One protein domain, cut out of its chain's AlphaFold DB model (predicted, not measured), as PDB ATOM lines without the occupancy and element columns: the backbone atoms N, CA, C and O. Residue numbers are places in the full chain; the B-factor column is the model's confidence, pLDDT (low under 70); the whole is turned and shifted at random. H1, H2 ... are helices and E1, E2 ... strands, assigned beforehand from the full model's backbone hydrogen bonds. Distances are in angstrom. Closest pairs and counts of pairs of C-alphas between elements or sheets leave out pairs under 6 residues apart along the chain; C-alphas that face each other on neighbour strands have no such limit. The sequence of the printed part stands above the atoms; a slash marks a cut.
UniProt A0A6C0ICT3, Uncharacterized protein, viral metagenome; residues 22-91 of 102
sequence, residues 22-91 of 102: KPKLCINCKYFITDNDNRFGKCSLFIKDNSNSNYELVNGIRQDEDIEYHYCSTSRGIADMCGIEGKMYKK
ATOM      1  N   LYS A  22     189.305 165.954 170.687       70.06
ATOM      2  CA  LYS A  22     188.410 166.577 171.665       70.06
ATOM      3  C   LYS A  22     188.394 165.728 172.941       70.06
ATOM      4  O   LYS A  22     188.084 164.533 172.859       70.06
ATOM      5  N   PRO A  23     188.670 166.314 174.120       78.19
ATOM      6  CA  PRO A  23     188.726 165.554 175.357       78.19
ATOM      7  C   PRO A  23     187.353 164.951 175.676       78.19
ATOM      8  O   PRO A  23     186.324 165.636 175.683       78.19
ATOM      9  N   LYS A  24     187.319 163.646 175.955       87.88
ATOM     10  CA  LYS A  24     186.104 162.938 176.380       87.88
ATOM     11  C   LYS A  24     185.811 163.256 177.841       87.88
ATOM     12  O   LYS A  24     186.347 162.617 178.743       87.88
ATOM     13  N   LEU A  25     184.954 164.243 178.075       89.25
ATOM     14  CA  LEU A  25     184.568 164.670 179.421       89.25
ATOM     15  C   LEU A  25     183.403 163.840 179.966       89.25
ATOM     16  O   LEU A  25     182.414 163.611 179.264       89.25
ATOM     17  N   CYS A  26     183.479 163.460 181.245       91.69
ATOM     18  CA  CYS A  26     182.414 162.708 181.910       91.69
ATOM     19  C   CYS A  26     181.066 163.425 181.844       91.69
ATOM     20  O   CYS A  26     180.086 162.783 181.506       91.69
ATOM     21  N   ILE A  27     181.011 164.748 182.018       90.81
ATOM     22  CA  ILE A  27     179.756 165.524 181.964       90.81
ATOM     23  C   ILE A  27     178.957 165.348 180.653       90.81
ATOM     24  O   ILE A  27     177.729 165.502 180.642       90.81
ATOM     25  N   ASN A  28     179.642 164.975 179.565       90.75
ATOM     26  CA  ASN A  28     179.070 164.730 178.238       90.75
ATOM     27  C   ASN A  28     178.754 163.246 177.975       90.75
ATOM     28  O   ASN A  28     178.198 162.899 176.928       90.75
ATOM     29  N   CYS A  29     179.110 162.365 178.907       92.62
ATOM     30  CA  CYS A  29     178.891 160.932 178.819       92.62
ATOM     31  C   CYS A  29     177.442 160.570 179.183       92.62
ATOM     32  O   CYS A  29     176.819 161.190 180.046       92.62
ATOM     33  N   LYS A  30     176.900 159.531 178.544       94.00
ATOM     34  CA  LYS A  30     175.581 158.950 178.840       94.00
ATOM     35  C   LYS A  30     175.509 158.398 180.267       94.00
ATOM     36  O   LYS A  30     174.437 158.406 180.853       94.00
ATOM     37  N   TYR A  31     176.639 157.940 180.803       94.31
ATOM     38  CA  TYR A  31     176.739 157.309 182.123       94.31
ATOM     39  C   TYR A  31     176.985 158.299 183.269       94.31
ATOM     40  O   TYR A  31     177.202 157.893 184.404       94.31
ATOM     41  N   PHE A  32     177.015 159.602 182.989       93.44
ATOM     42  CA  PHE A  32     177.276 160.599 184.018       93.44
ATOM     43  C   PHE A  32     176.043 160.850 184.876       93.44
ATOM     44  O   PHE A  32     175.015 161.303 184.370       93.44
ATOM     45  N   ILE A  33     176.195 160.612 186.174       90.56
ATOM     46  CA  ILE A  33     175.238 160.994 187.204       90.56
ATOM     47  C   ILE A  33     175.706 162.331 187.777       90.56
ATOM     48  O   ILE A  33     176.827 162.443 188.281       90.56
ATOM     49  N   THR A  34     174.852 163.348 187.664       86.00
ATOM     50  CA  THR A  34     175.110 164.656 188.269       86.00
ATOM     51  C   THR A  34     174.974 164.554 189.780       86.00
ATOM     52  O   THR A  34     174.035 163.942 190.276       86.00
ATOM     53  N   ASP A  35     175.908 165.173 190.488       76.00
ATOM     54  CA  ASP A  35     175.699 165.579 191.876       76.00
ATOM     55  C   ASP A  35     175.177 167.029 191.873       76.00
ATOM     56  O   ASP A  35     175.319 167.707 190.845       76.00
ATOM     57  N   ASN A  36     174.593 167.514 192.971       70.31
ATOM     58  CA  ASN A  36     173.996 168.859 193.059       70.31
ATOM     59  C   ASN A  36     174.964 169.964 192.595       70.31
ATOM     60  O   ASN A  36     174.556 170.900 191.911       70.31
ATOM     61  N   ASP A  37     176.262 169.786 192.850       66.31
ATOM     62  CA  ASP A  37     177.300 170.753 192.488       66.31
ATOM     63  C   ASP A  37     178.079 170.413 191.207       66.31
ATOM     64  O   ASP A  37     179.009 171.134 190.852       66.31
ATOM     65  N   ASN A  38     177.786 169.305 190.515       65.50
ATOM     66  CA  ASN A  38     178.542 168.794 189.351       65.50
ATOM     67  C   ASN A  38     180.059 168.548 189.554       65.50
ATOM     68  O   ASN A  38     180.707 168.010 188.654       65.50
ATOM     69  N   ARG A  39     180.637 168.895 190.710       74.19
ATOM     70  CA  ARG A  39     182.075 168.778 191.013       74.19
ATOM     71  C   ARG A  39     182.537 167.327 191.151       74.19
ATOM     72  O   ARG A  39     183.640 166.992 190.728       74.19
ATOM     73  N   PHE A  40     181.672 166.464 191.680       79.75
ATOM     74  CA  PHE A  40     181.988 165.071 192.009       79.75
ATOM     75  C   PHE A  40     180.988 164.095 191.385       79.75
ATOM     76  O   PHE A  40     180.524 163.158 192.025       79.75
ATOM     77  N   GLY A  41     180.623 164.308 190.118       89.94
ATOM     78  CA  GLY A  41     179.679 163.416 189.446       89.94
ATOM     79  C   GLY A  41     180.140 161.952 189.444       89.94
ATOM     80  O   GLY A  41     181.337 161.642 189.355       89.94
ATOM     81  N   LYS A  42     179.174 161.038 189.518       93.38
ATOM     82  CA  LYS A  42     179.405 159.587 189.553       93.38
ATOM     83  C   LYS A  42     179.224 158.963 188.166       93.38
ATOM     84  O   LYS A  42     178.673 159.583 187.255       93.38
ATOM     85  N   CYS A  43     179.730 157.749 187.988       93.31
ATOM     86  CA  CYS A  43     179.613 156.979 186.756       93.31
ATOM     87  C   CYS A  43     178.643 155.813 186.964       93.31
ATOM     88  O   CYS A  43     178.979 154.851 187.647       93.31
ATOM     89  N   SER A  44     177.472 155.857 186.325       93.06
ATOM     90  CA  SER A  44     176.451 154.803 186.436       93.06
ATOM     91  C   SER A  44     176.867 153.456 185.844       93.06
ATOM     92  O   SER A  44     176.172 152.464 186.024       93.06
ATOM     93  N   LEU A  45     177.981 153.415 185.108       94.38
ATOM     94  CA  LEU A  45     178.521 152.183 184.539       94.38
ATOM     95  C   LEU A  45     179.256 151.327 185.578       94.38
ATOM     96  O   LEU A  45     179.359 150.121 185.391       94.38
ATOM     97  N   PHE A  46     179.784 151.945 186.638       92.44
ATOM     98  CA  PHE A  46     180.605 151.267 187.636       92.44
ATOM     99  C   PHE A  46     179.971 151.428 189.011       92.44
ATOM    100  O   PHE A  46     180.070 152.486 189.639       92.44
ATOM    101  N   ILE A  47     179.310 150.367 189.454       90.00
ATOM    102  CA  ILE A  47     178.779 150.231 190.808       90.00
ATOM    103  C   ILE A  47     179.940 149.807 191.716       90.00
ATOM    104  O   ILE A  47     180.809 149.044 191.294       90.00
ATOM    105  N   LYS A  48     179.991 150.345 192.931       84.69
ATOM    106  CA  LYS A  48     180.879 149.868 193.985       84.69
ATOM    107  C   LYS A  48     180.255 148.614 194.578       84.69
ATOM    108  O   LYS A  48     179.111 148.657 195.024       84.69
ATOM    109  N   ASP A  49     181.015 147.528 194.623       72.38
ATOM    110  CA  ASP A  49     180.603 146.344 195.369       72.38
ATOM    111  C   ASP A  49     180.597 146.667 196.863       72.38
ATOM    112  O   ASP A  49     181.620 146.602 197.548       72.38
ATOM    113  N   ASN A  50     179.422 147.017 197.377       62.78
ATOM    114  CA  ASN A  50     179.186 147.137 198.803       62.78
ATOM    115  C   ASN A  50     178.856 145.741 199.344       62.78
ATOM    116  O   ASN A  50     177.728 145.419 199.698       62.78
ATOM    117  N   SER A  51     179.866 144.871 199.382       53.50
ATOM    118  CA  SER A  51     179.743 143.488 199.875       53.50
ATOM    119  C   SER A  51     179.283 143.377 201.341       53.50
ATOM    120  O   SER A  51     179.008 142.274 201.808       53.50
ATOM    121  N   ASN A  52     179.130 144.506 202.042       51.78
ATOM    122  CA  ASN A  52     178.692 144.596 203.432       51.78
ATOM    123  C   ASN A  52     177.201 144.935 203.641       51.78
ATOM    124  O   ASN A  52     176.769 144.916 204.790       51.78
ATOM    125  N   SER A  53     176.400 145.221 202.604       52.97
ATOM    126  CA  SER A  53     174.955 145.514 202.761       52.97
ATOM    127  C   SER A  53     174.029 144.325 202.469       52.97
ATOM    128  O   SER A  53     172.812 144.475 202.426       52.97
ATOM    129  N   ASN A  54     174.575 143.112 202.325       53.38
ATOM    130  CA  ASN A  54     173.794 141.890 202.100       53.38
ATOM    131  C   ASN A  54     173.109 141.378 203.383       53.38
ATOM    132  O   ASN A  54     173.285 140.220 203.762       53.38
ATOM    133  N   TYR A  55     172.330 142.213 204.070       58.75
ATOM    134  CA  TYR A  55     171.294 141.698 204.957       58.75
ATOM    135  C   TYR A  55     170.008 141.555 204.135       58.75
ATOM    136  O   TYR A  55     169.442 142.528 203.645       58.75
ATOM    137  N   GLU A  56     169.544 140.321 203.943       58.31
ATOM    138  CA  GLU A  56     168.172 140.108 203.495       58.31
ATOM    139  C   GLU A  56     167.262 140.452 204.673       58.31
ATOM    140  O   GLU A  56     167.287 139.800 205.720       58.31
ATOM    141  N   LEU A  57     166.488 141.527 204.528       60.75
ATOM    142  CA  LEU A  57     165.390 141.803 205.442       60.75
ATOM    143  C   LEU A  57     164.476 140.566 205.472       60.75
ATOM    144  O   LEU A  57     164.258 139.918 204.451       60.75
ATOM    145  N   VAL A  58     163.905 140.245 206.634       65.25
ATOM    146  CA  VAL A  58     163.021 139.071 206.838       65.25
ATOM    147  C   VAL A  58     161.799 139.021 205.903       65.25
ATOM    148  O   VAL A  58     161.120 138.003 205.828       65.25
ATOM    149  N   ASN A  59     161.521 140.103 205.173       72.00
ATOM    150  CA  ASN A  59     160.485 140.196 204.147       72.00
ATOM    151  C   ASN A  59     160.967 139.814 202.728       72.00
ATOM    152  O   ASN A  59     160.169 139.870 201.794       72.00
ATOM    153  N   GLY A  60     162.242 139.454 202.540       60.47
ATOM    154  CA  GLY A  60     162.824 139.088 201.244       60.47
ATOM    155  C   GLY A  60     163.009 140.257 200.270       60.47
ATOM    156  O   GLY A  60     163.333 140.035 199.103       60.47
ATOM    157  N   ILE A  61     162.799 141.499 200.715       63.59
ATOM    158  CA  ILE A  61     162.963 142.692 199.882       63.59
ATOM    159  C   ILE A  61     164.412 143.160 200.003       63.59
ATOM    160  O   ILE A  61     164.868 143.523 201.088       63.59
ATOM    161  N   ARG A  62     165.135 143.172 198.879       57.66
ATOM    162  CA  ARG A  62     166.430 143.851 198.791       57.66
ATOM    163  C   ARG A  62     166.182 145.350 198.804       57.66
ATOM    164  O   ARG A  62     165.416 145.861 197.992       57.66
ATOM    165  N   GLN A  63     166.795 146.041 199.755       58.84
ATOM    166  CA  GLN A  63     166.740 147.491 199.810       58.84
ATOM    167  C   GLN A  63     167.647 148.018 198.686       58.84
ATOM    168  O   GLN A  63     168.867 148.024 198.813       58.84
ATOM    169  N   ASP A  64     167.058 148.429 197.557       57.56
ATOM    170  CA  ASP A  64     167.769 149.030 196.408       57.56
ATOM    171  C   ASP A  64     168.454 150.379 196.751       57.56
ATOM    172  O   ASP A  64     169.040 151.035 195.888       57.56
ATOM    173  N   GLU A  65     168.378 150.820 198.010       57.25
ATOM    174  CA  GLU A  65     168.822 152.136 198.479       57.25
ATOM    175  C   GLU A  65     170.353 152.274 198.572       57.25
ATOM    176  O   GLU A  65     170.858 153.396 198.570       57.25
ATOM    177  N   ASP A  66     171.107 151.171 198.513       66.81
ATOM    178  CA  ASP A  66     172.564 151.175 198.714       66.81
ATOM    179  C   ASP A  66     173.394 151.023 197.425       66.81
ATOM    180  O   ASP A  66     174.573 150.657 197.475       66.81
ATOM    181  N   ILE A  67     172.829 151.303 196.241       75.00
ATOM    182  CA  ILE A  67     173.613 151.270 194.994       75.00
ATOM    183  C   ILE A  67     174.541 152.488 194.938       75.00
ATOM    184  O   ILE A  67     174.211 153.560 194.416       75.00
ATOM    185  N   GLU A  68     175.752 152.319 195.461       86.19
ATOM    186  CA  GLU A  68     176.784 153.341 195.401       86.19
ATOM    187  C   GLU A  68     177.587 153.229 194.098       86.19
ATOM    188  O   GLU A  68     178.180 152.204 193.792       86.19
ATOM    189  N   TYR A  69     177.654 154.306 193.319       90.31
ATOM    190  CA  TYR A  69     178.453 154.353 192.091       90.31
ATOM    191  C   TYR A  69     179.853 154.928 192.332       90.31
ATOM    192  O   TYR A  69     180.050 155.811 193.175       90.31
ATOM    193  N   HIS A  70     180.831 154.508 191.531       92.31
ATOM    194  CA  HIS A  70     182.157 155.117 191.527       92.31
ATOM    195  C   HIS A  70     182.113 156.569 191.040       92.31
ATOM    196  O   HIS A  70     181.392 156.923 190.102       92.31
ATOM    197  N   TYR A  71     182.966 157.414 191.618       93.69
ATOM    198  CA  TYR A  71     183.199 158.753 191.094       93.69
ATOM    199  C   TYR A  71     183.792 158.699 189.683       93.69
ATOM    200  O   TYR A  71     184.545 157.786 189.321       93.69
ATOM    201  N   CYS A  72     183.479 159.711 188.875       93.12
ATOM    202  CA  CYS A  72     184.051 159.845 187.539       93.12
ATOM    203  C   CYS A  72     185.580 159.968 187.572       93.12
ATOM    204  O   CYS A  72     186.243 159.450 186.676       93.12
ATOM    205  N   SER A  73     186.139 160.610 188.604       92.94
ATOM    206  CA  SER A  73     187.588 160.685 188.831       92.94
ATOM    207  C   SER A  73     188.196 159.293 189.006       92.94
ATOM    208  O   SER A  73     189.125 158.949 188.284       92.94
ATOM    209  N   THR A  74     187.613 158.459 189.872       94.19
ATOM    210  CA  THR A  74     188.032 157.064 190.079       94.19
ATOM    211  C   THR A  74     187.925 156.255 188.791       94.19
ATOM    212  O   THR A  74     188.894 155.636 188.364       94.19
ATOM    213  N   SER A  75     186.778 156.340 188.112       94.12
ATOM    214  CA  SER A  75     186.533 155.599 186.869       94.12
ATOM    215  C   SER A  75     187.536 155.955 185.764       94.12
ATOM    216  O   SER A  75     187.869 155.110 184.940       94.12
ATOM    217  N   ARG A  76     188.011 157.208 185.718       94.00
ATOM    218  CA  ARG A  76     189.040 157.663 184.767       94.00
ATOM    219  C   ARG A  76     190.466 157.371 185.228       94.00
ATOM    220  O   ARG A  76     191.342 157.244 184.382       94.00
ATOM    221  N   GLY A  77     190.702 157.300 186.534       93.25
ATOM    222  CA  GLY A  77     192.015 156.998 187.100       93.25
ATOM    223  C   GLY A  77     192.416 155.530 186.949       93.25
ATOM    224  O   GLY A  77     193.603 155.232 186.913       93.25
ATOM    225  N   ILE A  78     191.444 154.622 186.823       94.50
ATOM    226  CA  ILE A  78     191.680 153.177 186.724       94.50
ATOM    227  C   ILE A  78     191.619 152.733 185.257       94.50
ATOM    228  O   ILE A  78     190.609 152.941 184.578       94.50
ATOM    229  N   ALA A  79     192.696 152.109 184.774       93.19
ATOM    230  CA  ALA A  79     192.841 151.671 183.382       93.19
ATOM    231  C   ALA A  79     191.797 150.619 182.965       93.19
ATOM    232  O   ALA A  79     191.281 150.681 181.847       93.19
ATOM    233  N   ASP A  80     191.434 149.717 183.880       94.19
ATOM    234  CA  ASP A  80     190.438 148.662 183.642       94.19
ATOM    235  C   ASP A  80     188.993 149.186 183.586       94.19
ATOM    236  O   ASP A  80     188.095 148.499 183.102       94.19
ATOM    237  N   MET A  81     188.762 150.425 184.035       94.69
ATOM    238  CA  MET A  81     187.462 151.094 183.981       94.69
ATOM    239  C   MET A  81     187.331 151.959 182.710       94.69
ATOM    240  O   MET A  81     187.395 151.470 181.579       94.69
ATOM    241  N   CYS A  82     187.099 153.268 182.860       94.38
ATOM    242  CA  CYS A  82     187.087 154.201 181.736       94.38
ATOM    243  C   CYS A  82     188.506 154.576 181.301       94.38
ATOM    244  O   CYS A  82     188.699 154.863 180.120       94.38
ATOM    245  N   GLY A  83     189.465 154.634 182.229       93.31
ATOM    246  CA  GLY A  83     190.797 155.173 181.974       93.31
ATOM    247  C   GLY A  83     190.793 156.648 181.538       93.31
ATOM    248  O   GLY A  83     189.746 157.275 181.316       93.31
ATOM    249  N   ILE A  84     191.991 157.210 181.382       90.88
ATOM    250  CA  ILE A  84     192.189 158.615 180.986       90.88
ATOM    251  C   ILE A  84     191.611 158.865 179.581       90.88
ATOM    252  O   ILE A  84     190.983 159.895 179.329       90.88
ATOM    253  N   GLU A  85     191.704 157.868 178.705       90.25
ATOM    254  CA  GLU A  85     191.189 157.912 177.331       90.25
ATOM    255  C   GLU A  85     189.662 157.776 177.225       90.25
ATOM    256  O   GLU A  85     189.094 157.858 176.129       90.25
ATOM    257  N   GLY A  86     188.961 157.534 178.339       91.56
ATOM    258  CA  GLY A  86     187.513 157.327 178.340       91.56
ATOM    259  C   GLY A  86     187.100 156.193 177.398       91.56
ATOM    260  O   GLY A  86     186.280 156.400 176.499       91.56
ATOM    261  N   LYS A  87     187.687 155.005 177.570       94.31
ATOM    262  CA  LYS A  87     187.442 153.787 176.779       94.31
ATOM    263  C   LYS A  87     185.951 153.458 176.672       94.31
ATOM    264  O   LYS A  87     185.468 153.171 175.583       94.31
ATOM    265  N   MET A  88     185.213 153.600 177.775       94.75
ATOM    266  CA  MET A  88     183.769 153.328 177.849       94.75
ATOM    267  C   MET A  88     182.883 154.557 177.578       94.75
ATOM    268  O   MET A  88     181.674 154.533 177.823       94.75
ATOM    269  N   TYR A  89     183.455 155.662 177.091       94.94
ATOM    270  CA  TYR A  89     182.702 156.884 176.827       94.94
ATOM    271  C   TYR A  89     181.629 156.662 175.755       94.94
ATOM    272  O   TYR A  89     181.924 156.284 174.622       94.94
ATOM    273  N   LYS A  90     180.381 156.999 176.091       94.12
ATOM    274  CA  LYS A  90     179.277 157.104 175.130       94.12
ATOM    275  C   LYS A  90     178.691 158.499 175.192       94.12
ATOM    276  O   LYS A  90     178.333 158.965 176.267       94.12
ATOM    277  N   LYS A  91     178.565 159.161 174.045       91.38
ATOM    278  CA  LYS A  91     178.026 160.523 173.968       91.38
ATOM    279  C   LYS A  91     176.564 160.556 174.434       91.38
ATOM    280  O   LYS A  91     175.755 159.739 173.998       91.38
TER     281      LYS A  91
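AT A GLANCE: This is residues 22 to 91 of the 102 residues of an uncharacterized protein of viral metagenome (UniProt A0A6C0ICT3). Little regular structure: a small body of loops round a two-strand hairpin, E1 and E2, with the short helix H1 next to it, and the hairpin's long loop, whose tip, residues 56 to 61, sticks out. The printed part has 70 residues, with the named elements in the order E1, E2, H1; the class is mixed, and these elements hold only 15 residues. It is loose, with a radius of gyration of the C-alphas of 14.5 A, and elongated, spanning 51 by 27 by 18 A.

IN THESE COORDINATES: E1, residues 42 to 47, starts at C-alpha 42 (179.405, 159.587, 189.553) and is 9.5 A long. E2 is residues 69 to 71, 6.5 A. H1, residues 72 to 77, is 8.5 A and ends at C-alpha 77 (192.015, 156.998, 187.100).

HOW THE PARTS SIT: E1 and E2 are antiparallel neighbours at 131 degrees, with N 43 and O 70 within hydrogen-bond range at 2.8 A. Residues 32 to 33 pair antiparallel with 42 to 43 of E1. The closest C-alphas of E1 and H1, Lys 42 and Cys 72, are 5.1 A apart. In H1, every O i to N i+4 pair is within hydrogen-bond range.

THE WHOLE: The C-alphas farthest apart, Lys 22 and Val 58, are 51.4 A apart. The printed part has no cut. E1 to E2 is a long link of 21 residues; E2 to H1 is tight. The pLDDT is under 70 at residues 37 to 38, 50 to 58 and 60 to 66.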